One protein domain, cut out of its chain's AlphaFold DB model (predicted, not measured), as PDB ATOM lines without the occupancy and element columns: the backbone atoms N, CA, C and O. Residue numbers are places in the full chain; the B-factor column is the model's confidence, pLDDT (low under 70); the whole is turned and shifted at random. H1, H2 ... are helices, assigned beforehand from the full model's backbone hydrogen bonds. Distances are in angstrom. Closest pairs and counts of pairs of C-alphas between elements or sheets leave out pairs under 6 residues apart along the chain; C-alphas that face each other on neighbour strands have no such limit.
ATOM      1  N   PRO A 211     -15.499  48.323 -11.488       96.44
ATOM      2  CA  PRO A 211     -14.419  47.927 -10.583       96.44
ATOM      3  C   PRO A 211     -14.474  46.450 -10.171       96.44
ATOM      4  O   PRO A 211     -13.435  45.851  -9.904       96.44
ATOM      5  N   ALA A 212     -15.666  45.841 -10.146       95.62
ATOM      6  CA  ALA A 212     -15.810  44.424  -9.825       95.62
ATOM      7  C   ALA A 212     -15.256  43.529 -10.945       95.62
ATOM      8  O   ALA A 212     -14.618  42.522 -10.647       95.62
ATOM      9  N   LEU A 213     -15.445  43.911 -12.215       95.06
ATOM     10  CA  LEU A 213     -14.835  43.217 -13.354       95.06
ATOM     11  C   LEU A 213     -13.317  43.391 -13.364       95.06
ATOM     12  O   LEU A 213     -12.589  42.407 -13.477       95.06
ATOM     13  N   GLN A 214     -12.837  44.625 -13.199       94.88
ATOM     14  CA  GLN A 214     -11.405  44.940 -13.238       94.88
ATOM     15  C   GLN A 214     -10.624  44.267 -12.098       94.88
ATOM     16  O   GLN A 214      -9.494  43.830 -12.296       94.88
ATOM     17  N   GLY A 215     -11.233  44.139 -10.915       97.00
ATOM     18  CA  GLY A 215     -10.630  43.477  -9.754       97.00
ATOM     19  C   GLY A 215     -10.775  41.951  -9.726       97.00
ATOM     20  O   GLY A 215     -10.218  41.315  -8.833       97.00
ATOM     21  N   ALA A 216     -11.509  41.343 -10.664       97.50
ATOM     22  CA  ALA A 216     -11.906  39.935 -10.579       97.50
ATOM     23  C   ALA A 216     -10.708  38.969 -10.531       97.50
ATOM     24  O   ALA A 216     -10.681  38.055  -9.708       97.50
ATOM     25  N   ALA A 217      -9.692  39.203 -11.365       97.50
ATOM     26  CA  ALA A 217      -8.489  38.374 -11.415       97.50
ATOM     27  C   ALA A 217      -7.659  38.455 -10.120       97.50
ATOM     28  O   ALA A 217      -7.128  37.447  -9.650       97.50
ATOM     29  N   ALA A 218      -7.559  39.651  -9.527       97.75
ATOM     30  CA  ALA A 218      -6.865  39.858  -8.258       97.75
ATOM     31  C   ALA A 218      -7.599  39.146  -7.117       97.75
ATOM     32  O   ALA A 218      -6.984  38.369  -6.392       97.75
ATOM     33  N   ARG A 219      -8.926  39.314  -7.038       97.88
ATOM     34  CA  ARG A 219      -9.768  38.638  -6.041       97.88
ATOM     35  C   ARG A 219      -9.680  37.118  -6.132       97.88
ATOM     36  O   ARG A 219      -9.511  36.466  -5.108       97.88
ATOM     37  N   LEU A 220      -9.733  36.549  -7.341       98.12
ATOM     38  CA  LEU A 220      -9.551  35.106  -7.537       98.12
ATOM     39  C   LEU A 220      -8.221  34.643  -6.935       98.12
ATOM     40  O   LEU A 220      -8.188  33.672  -6.176       98.12
ATOM     41  N   ARG A 221      -7.128  35.348  -7.246       97.81
ATOM     42  CA  ARG A 221      -5.791  34.997  -6.758       97.81
ATOM     43  C   ARG A 221      -5.667  35.157  -5.242       97.81
ATOM     44  O   ARG A 221      -5.098  34.280  -4.601       97.81
ATOM     45  N   GLU A 222      -6.211  36.223  -4.669       98.00
ATOM     46  CA  GLU A 222      -6.207  36.475  -3.222       98.00
ATOM     47  C   GLU A 222      -7.015  35.427  -2.443       98.00
ATOM     48  O   GLU A 222      -6.551  34.924  -1.422       98.00
ATOM     49  N   GLU A 223      -8.203  35.063  -2.930       98.06
ATOM     50  CA  GLU A 223      -9.118  34.157  -2.227       98.06
ATOM     51  C   GLU A 223      -8.743  32.672  -2.397       98.06
ATOM     52  O   GLU A 223      -9.056  31.853  -1.531       98.06
ATOM     53  N   THR A 224      -8.077  32.296  -3.497       97.88
ATOM     54  CA  THR A 224      -7.819  30.877  -3.832       97.88
ATOM     55  C   THR A 224      -6.344  30.493  -3.948       97.88
ATOM     56  O   THR A 224      -6.009  29.303  -3.883       97.88
ATOM     57  N   GLY A 225      -5.461  31.471  -4.166       97.31
ATOM     58  CA  GLY A 225      -4.064  31.259  -4.549       97.31
ATOM     59  C   GLY A 225      -3.863  30.687  -5.958       97.31
ATOM     60  O   GLY A 225      -2.723  30.427  -6.333       97.31
ATOM     61  N   ALA A 226      -4.932  30.458  -6.727       96.75
ATOM     62  CA  ALA A 226      -4.859  29.916  -8.079       96.75
ATOM     63  C   ALA A 226      -4.659  31.019  -9.127       96.75
ATOM     64  O   ALA A 226      -4.934  32.197  -8.895       96.75
ATOM     65  N   GLU A 227      -4.186  30.621 -10.304       95.12
ATOM     66  CA  GLU A 227      -4.162  31.485 -11.481       95.12
ATOM     67  C   GLU A 227      -5.456  31.357 -12.286       95.12
ATOM     68  O   GLU A 227      -6.188  30.370 -12.183       95.12
ATOM     69  N   GLU A 228      -5.739  32.363 -13.112       95.19
ATOM     70  CA  GLU A 228      -6.843  32.274 -14.061       95.19
ATOM     71  C   GLU A 228      -6.534  31.240 -15.163       95.19
ATOM     72  O   GLU A 228      -5.392  31.164 -15.618       95.19
ATOM     73  N   PRO A 229      -7.537  30.494 -15.671       93.50
ATOM     74  CA  PRO A 229      -7.340  29.548 -16.781       93.50
ATOM     75  C   PRO A 229      -6.900  30.229 -18.087       93.50
ATOM     76  O   PRO A 229      -6.305  29.605 -18.962       93.50
ATOM     77  N   LEU A 230      -7.218  31.514 -18.229       95.19
ATOM     78  CA  LEU A 230      -6.642  32.424 -19.210       95.19
ATOM     79  C   LEU A 230      -6.683  33.849 -18.644       95.19
ATOM     80  O   LEU A 230      -7.536  34.125 -17.794       95.19
ATOM     81  N   PRO A 231      -5.832  34.765 -19.130       95.06
ATOM     82  CA  PRO A 231      -5.913  36.163 -18.726       95.06
ATOM     83  C   PRO A 231      -7.330  36.717 -18.938       95.06
ATOM     84  O   PRO A 231      -7.874  36.609 -20.040       95.06
ATOM     85  N   GLY A 232      -7.931  37.274 -17.882       95.56
ATOM     86  CA  GLY A 232      -9.267  37.878 -17.929       95.56
ATOM     87  C   GLY A 232     -10.444  36.901 -17.804       95.56
ATOM     88  O   GLY A 232     -11.597  37.325 -17.924       95.56
ATOM     89  N   ALA A 233     -10.204  35.610 -17.541       96.88
ATOM     90  CA  ALA A 233     -11.267  34.615 -17.353       96.88
ATOM     91  C   ALA A 233     -12.272  34.995 -16.254       96.88
ATOM     92  O   ALA A 233     -13.469  34.753 -16.408       96.88
ATOM     93  N   ALA A 234     -11.800  35.579 -15.152       97.56
ATOM     94  CA  ALA A 234     -12.635  35.999 -14.037       97.56
ATOM     95  C   ALA A 234     -13.597  37.111 -14.451       97.56
ATOM     96  O   ALA A 234     -14.799  37.000 -14.209       97.56
ATOM     97  N   ALA A 235     -13.104  38.126 -15.163       97.69
ATOM     98  CA  ALA A 235     -13.953  39.176 -15.715       97.69
ATOM     99  C   ALA A 235     -14.981  38.601 -16.707       97.69
ATOM    100  O   ALA A 235     -16.162  38.928 -16.626       97.69
ATOM    101  N   LEU A 236     -14.570  37.684 -17.590       97.88
ATOM    102  CA  LEU A 236     -15.472  37.029 -18.546       97.88
ATOM    103  C   LEU A 236     -16.583  36.225 -17.863       97.88
ATOM    104  O   LEU A 236     -17.743  36.330 -18.260       97.88
ATOM    105  N   GLY A 237     -16.247  35.444 -16.834       97.81
ATOM    106  CA  GLY A 237     -17.224  34.662 -16.077       97.81
ATOM    107  C   GLY A 237     -18.249  35.547 -15.367       97.81
ATOM    108  O   GLY A 237     -19.452  35.304 -15.462       97.81
ATOM    109  N   LEU A 238     -17.789  36.625 -14.726       98.44
ATOM    110  CA  LEU A 238     -18.675  37.598 -14.088       98.44
ATOM    111  C   LEU A 238     -19.535  38.361 -15.106       98.44
ATOM    112  O   LEU A 238     -20.721  38.575 -14.866       98.44
ATOM    113  N   ALA A 239     -18.975  38.732 -16.260       98.31
ATOM    114  CA  ALA A 239     -19.724  39.370 -17.341       98.31
ATOM    115  C   ALA A 239     -20.816  38.443 -17.907       98.31
ATOM    116  O   ALA A 239     -21.923  38.900 -18.181       98.31
ATOM    117  N   ALA A 240     -20.541  37.139 -18.031       98.38
ATOM    118  CA  ALA A 240     -21.546  36.153 -18.430       98.38
ATOM    119  C   ALA A 240     -22.701  36.078 -17.417       98.38
ATOM    120  O   ALA A 240     -23.865  36.012 -17.805       98.38
ATOM    121  N   ALA A 241     -22.395  36.122 -16.119       98.19
ATOM    122  CA  ALA A 241     -23.418  36.146 -15.080       98.19
ATOM    123  C   ALA A 241     -24.207  37.466 -15.064       98.19
ATOM    124  O   ALA A 241     -25.421  37.455 -14.861       98.19
ATOM    125  N   ALA A 242     -23.555  38.595 -15.358       98.25
ATOM    126  CA  ALA A 242     -24.224  39.882 -15.532       98.25
ATOM    127  C   ALA A 242     -25.238  39.850 -16.691       98.25
ATOM    128  O   ALA A 242     -26.315  40.429 -16.569       98.25
ATOM    129  N   ASP A 243     -24.953  39.124 -17.778       98.31
ATOM    130  CA  ASP A 243     -25.921  38.924 -18.864       98.31
ATOM    131  C   ASP A 243     -27.167  38.150 -18.419       98.31
ATOM    132  O   ASP A 243     -28.266  38.434 -18.899       98.31
ATOM    133  N   VAL A 244     -27.022  37.193 -17.498       97.94
ATOM    134  CA  VAL A 244     -28.163  36.479 -16.908       97.94
ATOM    135  C   VAL A 244     -28.949  37.400 -15.979       97.94
ATOM    136  O   VAL A 244     -30.164  37.521 -16.132       97.94
ATOM    137  N   ALA A 245     -28.266  38.115 -15.079       97.62
ATOM    138  CA  ALA A 245     -28.894  39.074 -14.165       97.62
ATOM    139  C   ALA A 245     -29.682  40.164 -14.913       97.62
ATOM    140  O   ALA A 245     -30.769  40.559 -14.495       97.62
ATOM    141  N   ALA A 246     -29.150  40.629 -16.046       95.88
ATOM    142  CA  ALA A 246     -29.780  41.626 -16.903       95.88
ATOM    143  C   ALA A 246     -30.910  41.072 -17.794       95.88
ATOM    144  O   ALA A 246     -31.558  41.836 -18.513       95.88
ATOM    145  N   GLY A 247     -31.149  39.754 -17.791       95.50
ATOM    146  CA  GLY A 247     -32.146  39.108 -18.646       95.50
ATOM    147  C   GLY A 247     -31.763  39.063 -20.130       95.50
ATOM    148  O   GLY A 247     -32.634  38.888 -20.987       95.50
ATOM    149  N   THR A 248     -30.477  39.220 -20.458       95.50
ATOM    150  CA  THR A 248     -29.963  39.045 -21.821       95.50
ATOM    151  C   THR A 248     -30.063  37.572 -22.213       95.50
ATOM    152  O   THR A 248     -30.642  37.251 -23.246       95.50
ATOM    153  N   VAL A 249     -29.575  36.649 -21.383       96.12
ATOM    154  CA  VAL A 249     -29.657  35.199 -21.637       96.12
ATOM    155  C   VAL A 249     -30.124  34.438 -20.406       96.12
ATOM    156  O   VAL A 249     -30.088  34.948 -19.297       96.12
ATOM    157  N   ALA A 250     -30.583  33.204 -20.610       94.19
ATOM    158  CA  ALA A 250     -31.111  32.370 -19.533       94.19
ATOM    159  C   ALA A 250     -30.024  31.706 -18.673       94.19
ATOM    160  O   ALA A 250     -30.319  31.233 -17.581       94.19
ATOM    161  N   SER A 251     -28.801  31.597 -19.194       96.69
ATOM    162  CA  SER A 251     -27.742  30.815 -18.568       96.69
ATOM    163  C   SER A 251     -26.370  31.375 -18.909       96.69
ATOM    164  O   SER A 251     -26.108  31.757 -20.056       96.69
ATOM    165  N   TRP A 252     -25.494  31.394 -17.907       97.19
ATOM    166  CA  TRP A 252     -24.085  31.750 -18.055       97.19
ATOM    167  C   TRP A 252     -23.214  30.517 -18.332       97.19
ATOM    168  O   TRP A 252     -22.042  30.662 -18.703       97.19
ATOM    169  N   ALA A 253     -23.779  29.306 -18.206       96.56
ATOM    170  CA  ALA A 253     -23.093  28.028 -18.383       96.56
ATOM    171  C   ALA A 253     -22.300  27.930 -19.693       96.56
ATOM    172  O   ALA A 253     -21.131  27.546 -19.634       96.56
ATOM    173  N   PRO A 254     -22.810  28.374 -20.867       97.19
ATOM    174  CA  PRO A 254     -22.033  28.306 -22.100       97.19
ATOM    175  C   PRO A 254     -20.671  28.991 -22.003       97.19
ATOM    176  O   PRO A 254     -19.741  28.554 -22.675       97.19
ATOM    177  N   CYS A 255     -20.532  30.066 -21.221       97.50
ATOM    178  CA  CYS A 255     -19.256  30.739 -20.991       97.50
ATOM    179  C   CYS A 255     -18.471  30.077 -19.854       97.50
ATOM    180  O   CYS A 255     -17.350  29.617 -20.074       97.50
ATOM    181  N   VAL A 256     -19.071  29.996 -18.665       97.56
ATOM    182  CA  VAL A 256     -18.370  29.575 -17.446       97.56
ATOM    183  C   VAL A 256     -17.968  28.105 -17.506       97.56
ATOM    184  O   VAL A 256     -16.841  27.794 -17.138       97.56
ATOM    185  N   ASP A 257     -18.791  27.195 -18.029       97.00
ATOM    186  CA  ASP A 257     -18.415  25.773 -18.121       97.00
ATOM    187  C   ASP A 257     -17.235  25.556 -19.060       97.00
ATOM    188  O   ASP A 257     -16.355  24.741 -18.787       97.00
ATOM    189  N   TRP A 258     -17.161  26.334 -20.142       97.38
ATOM    190  CA  TRP A 258     -16.018  26.270 -21.042       97.38
ATOM    191  C   TRP A 258     -14.727  26.737 -20.349       97.38
ATOM    192  O   TRP A 258     -13.683  26.095 -20.521       97.38
ATOM    193  N   LEU A 259     -14.814  27.821 -19.559       96.94
ATOM    194  CA  LEU A 259     -13.709  28.383 -18.767       96.94
ATOM    195  C   LEU A 259     -13.269  27.456 -17.627       96.94
ATOM    196  O   LEU A 259     -12.101  27.457 -17.257       96.94
ATOM    197  N   THR A 260     -14.197  26.685 -17.061       96.94
ATOM    198  CA  THR A 260     -14.012  25.893 -15.832       96.94
ATOM    199  C   THR A 260     -13.899  24.388 -16.081       96.94
ATOM    200  O   THR A 260     -14.087  23.572 -15.174       96.94
ATOM    201  N   ASP A 261     -13.597  24.012 -17.318       96.62
ATOM    202  CA  ASP A 261     -13.301  22.640 -17.714       96.62
ATOM    203  C   ASP A 261     -11.996  22.154 -17.076       96.62
ATOM    204  O   ASP A 261     -10.979  22.853 -17.078       96.62
ATOM    205  N   ALA A 262     -12.023  20.925 -16.562       95.12
ATOM    206  CA  ALA A 262     -10.928  20.338 -15.797       95.12
ATOM    207  C   ALA A 262      -9.618  20.187 -16.588       95.12
ATOM    208  O   ALA A 262      -8.551  20.115 -15.990       95.12
ATOM    209  N   SER A 263      -9.673  20.146 -17.923       94.06
ATOM    210  CA  SER A 263      -8.469  20.104 -18.767       94.06
ATOM    211  C   SER A 263      -7.762  21.457 -18.898       94.06
ATOM    212  O   SER A 263      -6.647  21.505 -19.412       94.06
ATOM    213  N   ARG A 264      -8.407  22.556 -18.479       91.19
ATOM    214  CA  ARG A 264      -7.934  23.937 -18.681       91.19
ATOM    215  C   ARG A 264      -7.793  24.739 -17.394       91.19
ATOM    216  O   ARG A 264      -7.032  25.698 -17.375       91.19
ATOM    217  N   CYS A 265      -8.548  24.396 -16.355       96.25
ATOM    218  CA  CYS A 265      -8.718  25.247 -15.185       96.25
ATOM    219  C   CYS A 265      -8.361  24.517 -13.894       96.25
ATOM    220  O   CYS A 265      -8.811  23.392 -13.662       96.25
ATOM    221  N   ASP A 266      -7.590  25.190 -13.038       96.88
ATOM    222  CA  ASP A 266      -7.345  24.731 -11.676       96.88
ATOM    223  C   ASP A 266      -8.690  24.550 -10.937       96.88
ATOM    224  O   ASP A 266      -9.551  25.436 -11.009       96.88
ATOM    225  N   PRO A 267      -8.907  23.440 -10.208       97.62
ATOM    226  CA  PRO A 267     -10.173  23.185  -9.526       97.62
ATOM    227  C   PRO A 267     -10.612  24.295  -8.561       97.62
ATOM    228  O   PRO A 267     -11.813  24.523  -8.404       97.62
ATOM    229  N   ARG A 268      -9.670  25.003  -7.921       97.88
ATOM    230  CA  ARG A 268      -9.970  26.114  -7.004       97.88
ATOM    231  C   ARG A 268     -10.466  27.333  -7.769       97.88
ATOM    232  O   ARG A 268     -11.491  27.897  -7.394       97.88
ATOM    233  N   ALA A 269      -9.798  27.685  -8.869       97.88
ATOM    234  CA  ALA A 269     -10.251  28.746  -9.768       97.88
ATOM    235  C   ALA A 269     -11.623  28.406 -10.374       97.88
ATOM    236  O   ALA A 269     -12.526  29.240 -10.393       97.88
ATOM    237  N   ALA A 270     -11.821  27.154 -10.796       98.06
ATOM    238  CA  ALA A 270     -13.083  26.673 -11.346       98.06
ATOM    239  C   ALA A 270     -14.242  26.754 -10.338       98.06
ATOM    240  O   ALA A 270     -15.349  27.161 -10.698       98.06
ATOM    241  N   ALA A 271     -14.003  26.372  -9.080       98.00
ATOM    242  CA  ALA A 271     -14.989  26.490  -8.011       98.00
ATOM    243  C   ALA A 271     -15.323  27.959  -7.718       98.00
ATOM    244  O   ALA A 271     -16.499  28.314  -7.642       98.00
ATOM    245  N   TRP A 272     -14.302  28.814  -7.622       98.31
ATOM    246  CA  TRP A 272     -14.471  30.246  -7.388       98.31
ATOM    247  C   TRP A 272     -15.303  30.913  -8.485       98.31
ATOM    248  O   TRP A 272     -16.292  31.573  -8.182       98.31
ATOM    249  N   LEU A 273     -14.981  30.657  -9.759       98.00
ATOM    250  CA  LEU A 273     -15.709  31.214 -10.905       98.00
ATOM    251  C   LEU A 273     -17.197  30.856 -10.870       98.00
ATOM    252  O   LEU A 273     -18.040  31.723 -11.085       98.00
ATOM    253  N   ARG A 274     -17.531  29.596 -10.570       97.88
ATOM    254  CA  ARG A 274     -18.932  29.156 -10.466       97.88
ATOM    255  C   ARG A 274     -19.650  29.799  -9.282       97.88
ATOM    256  O   ARG A 274     -20.804  30.201  -9.423       97.88
ATOM    257  N   VAL A 275     -18.985  29.916  -8.128       97.94
ATOM    258  CA  VAL A 275     -19.553  30.564  -6.935       97.94
ATOM    259  C   VAL A 275     -19.822  32.039  -7.200       97.94
ATOM    260  O   VAL A 275     -20.933  32.501  -6.954       97.94
ATOM    261  N   GLU A 276     -18.851  32.774  -7.738       97.75
ATOM    262  CA  GLU A 276     -19.019  34.201  -8.006       97.75
ATOM    263  C   GLU A 276     -20.034  34.467  -9.124       97.75
ATOM    264  O   GLU A 276     -20.861  35.365  -8.984       97.75
ATOM    265  N   ALA A 277     -20.046  33.655 -10.188       97.19
ATOM    266  CA  ALA A 277     -21.086  33.734 -11.213       97.19
ATOM    267  C   ALA A 277     -22.481  33.532 -10.595       97.19
ATOM    268  O   ALA A 277     -23.371  34.345 -10.820       97.19
ATOM    269  N   THR A 278     -22.638  32.523  -9.729       97.06
ATOM    270  CA  THR A 278     -23.897  32.254  -9.010       97.06
ATOM    271  C   THR A 278     -24.305  33.405  -8.084       97.06
ATOM    272  O   THR A 278     -25.494  33.696  -7.959       97.06
ATOM    273  N   ARG A 279     -23.340  34.077  -7.436       96.06
ATOM    274  CA  ARG A 279     -23.604  35.256  -6.589       96.06
ATOM    275  C   ARG A 279     -24.156  36.433  -7.391       96.06
ATOM    276  O   ARG A 279     -24.997  37.158  -6.867       96.06
ATOM    277  N   VAL A 280     -23.693  36.623  -8.629       96.25
ATOM    278  CA  VAL A 280     -24.226  37.653  -9.538       96.25
ATOM    279  C   VAL A 280     -25.603  37.242 -10.065       96.25
ATOM    280  O   VAL A 280     -26.538  38.038 -10.013       96.25
ATOM    281  N   ALA A 281     -25.743  36.005 -10.547       95.31
ATOM    282  CA  ALA A 281     -27.023  35.425 -10.936       95.31
ATOM    283  C   ALA A 281     -27.005  33.891 -10.836       95.31
ATOM    284  O   ALA A 281     -26.066  33.262 -11.333       95.31
TER     285      ALA A 281
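Overview. This is residues 211 to 281 of the 300 residues of an uncharacterized protein of Nocardioides sp (UniProt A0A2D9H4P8). The longest helix, H5, packs beside H3 and H4 in a three-helix bundle; H2 crosses the end where H3 and H5 begin, and tiny H1 packs on H3. The printed part has 71 residues, with helices H1 to H5 in chain order and no named strand: all helix. It is compact and rounded, with radius of gyration of the C-alphas 11.0 A and spans 32 by 28 by 18 A.

Along the chain. H5, residues 267 to 280, spans 20.2 A from first to last C-alpha, ending at (-24.226, 37.653, -9.538). H3, 233 to 245, spans 18.5 A; H2, 216 to 224, 12.0 A; H4, 253 to 259, 9.4 A; H1, 211 to 214, 5.0 A, beginning at (-14.419, 47.927, -10.583).

Arrangement. H3, the hub, touches H5 the same way at a shallow tilt of 29 degrees, closest C-alphas Ala 241 and Ala 277, 5.1 A. H3 and H4 form a hairpin, closest C-alphas Gly 237 and Val 256, 5.4 A. In H2, H3 and H5 every O i to N i+4 pair is within hydrogen-bond range; in H4, 2 of 3; H1 is too short.

Size, cuts and confidence. The printed part has no cut, no link is long, and no printed residue is under pLDDT 70.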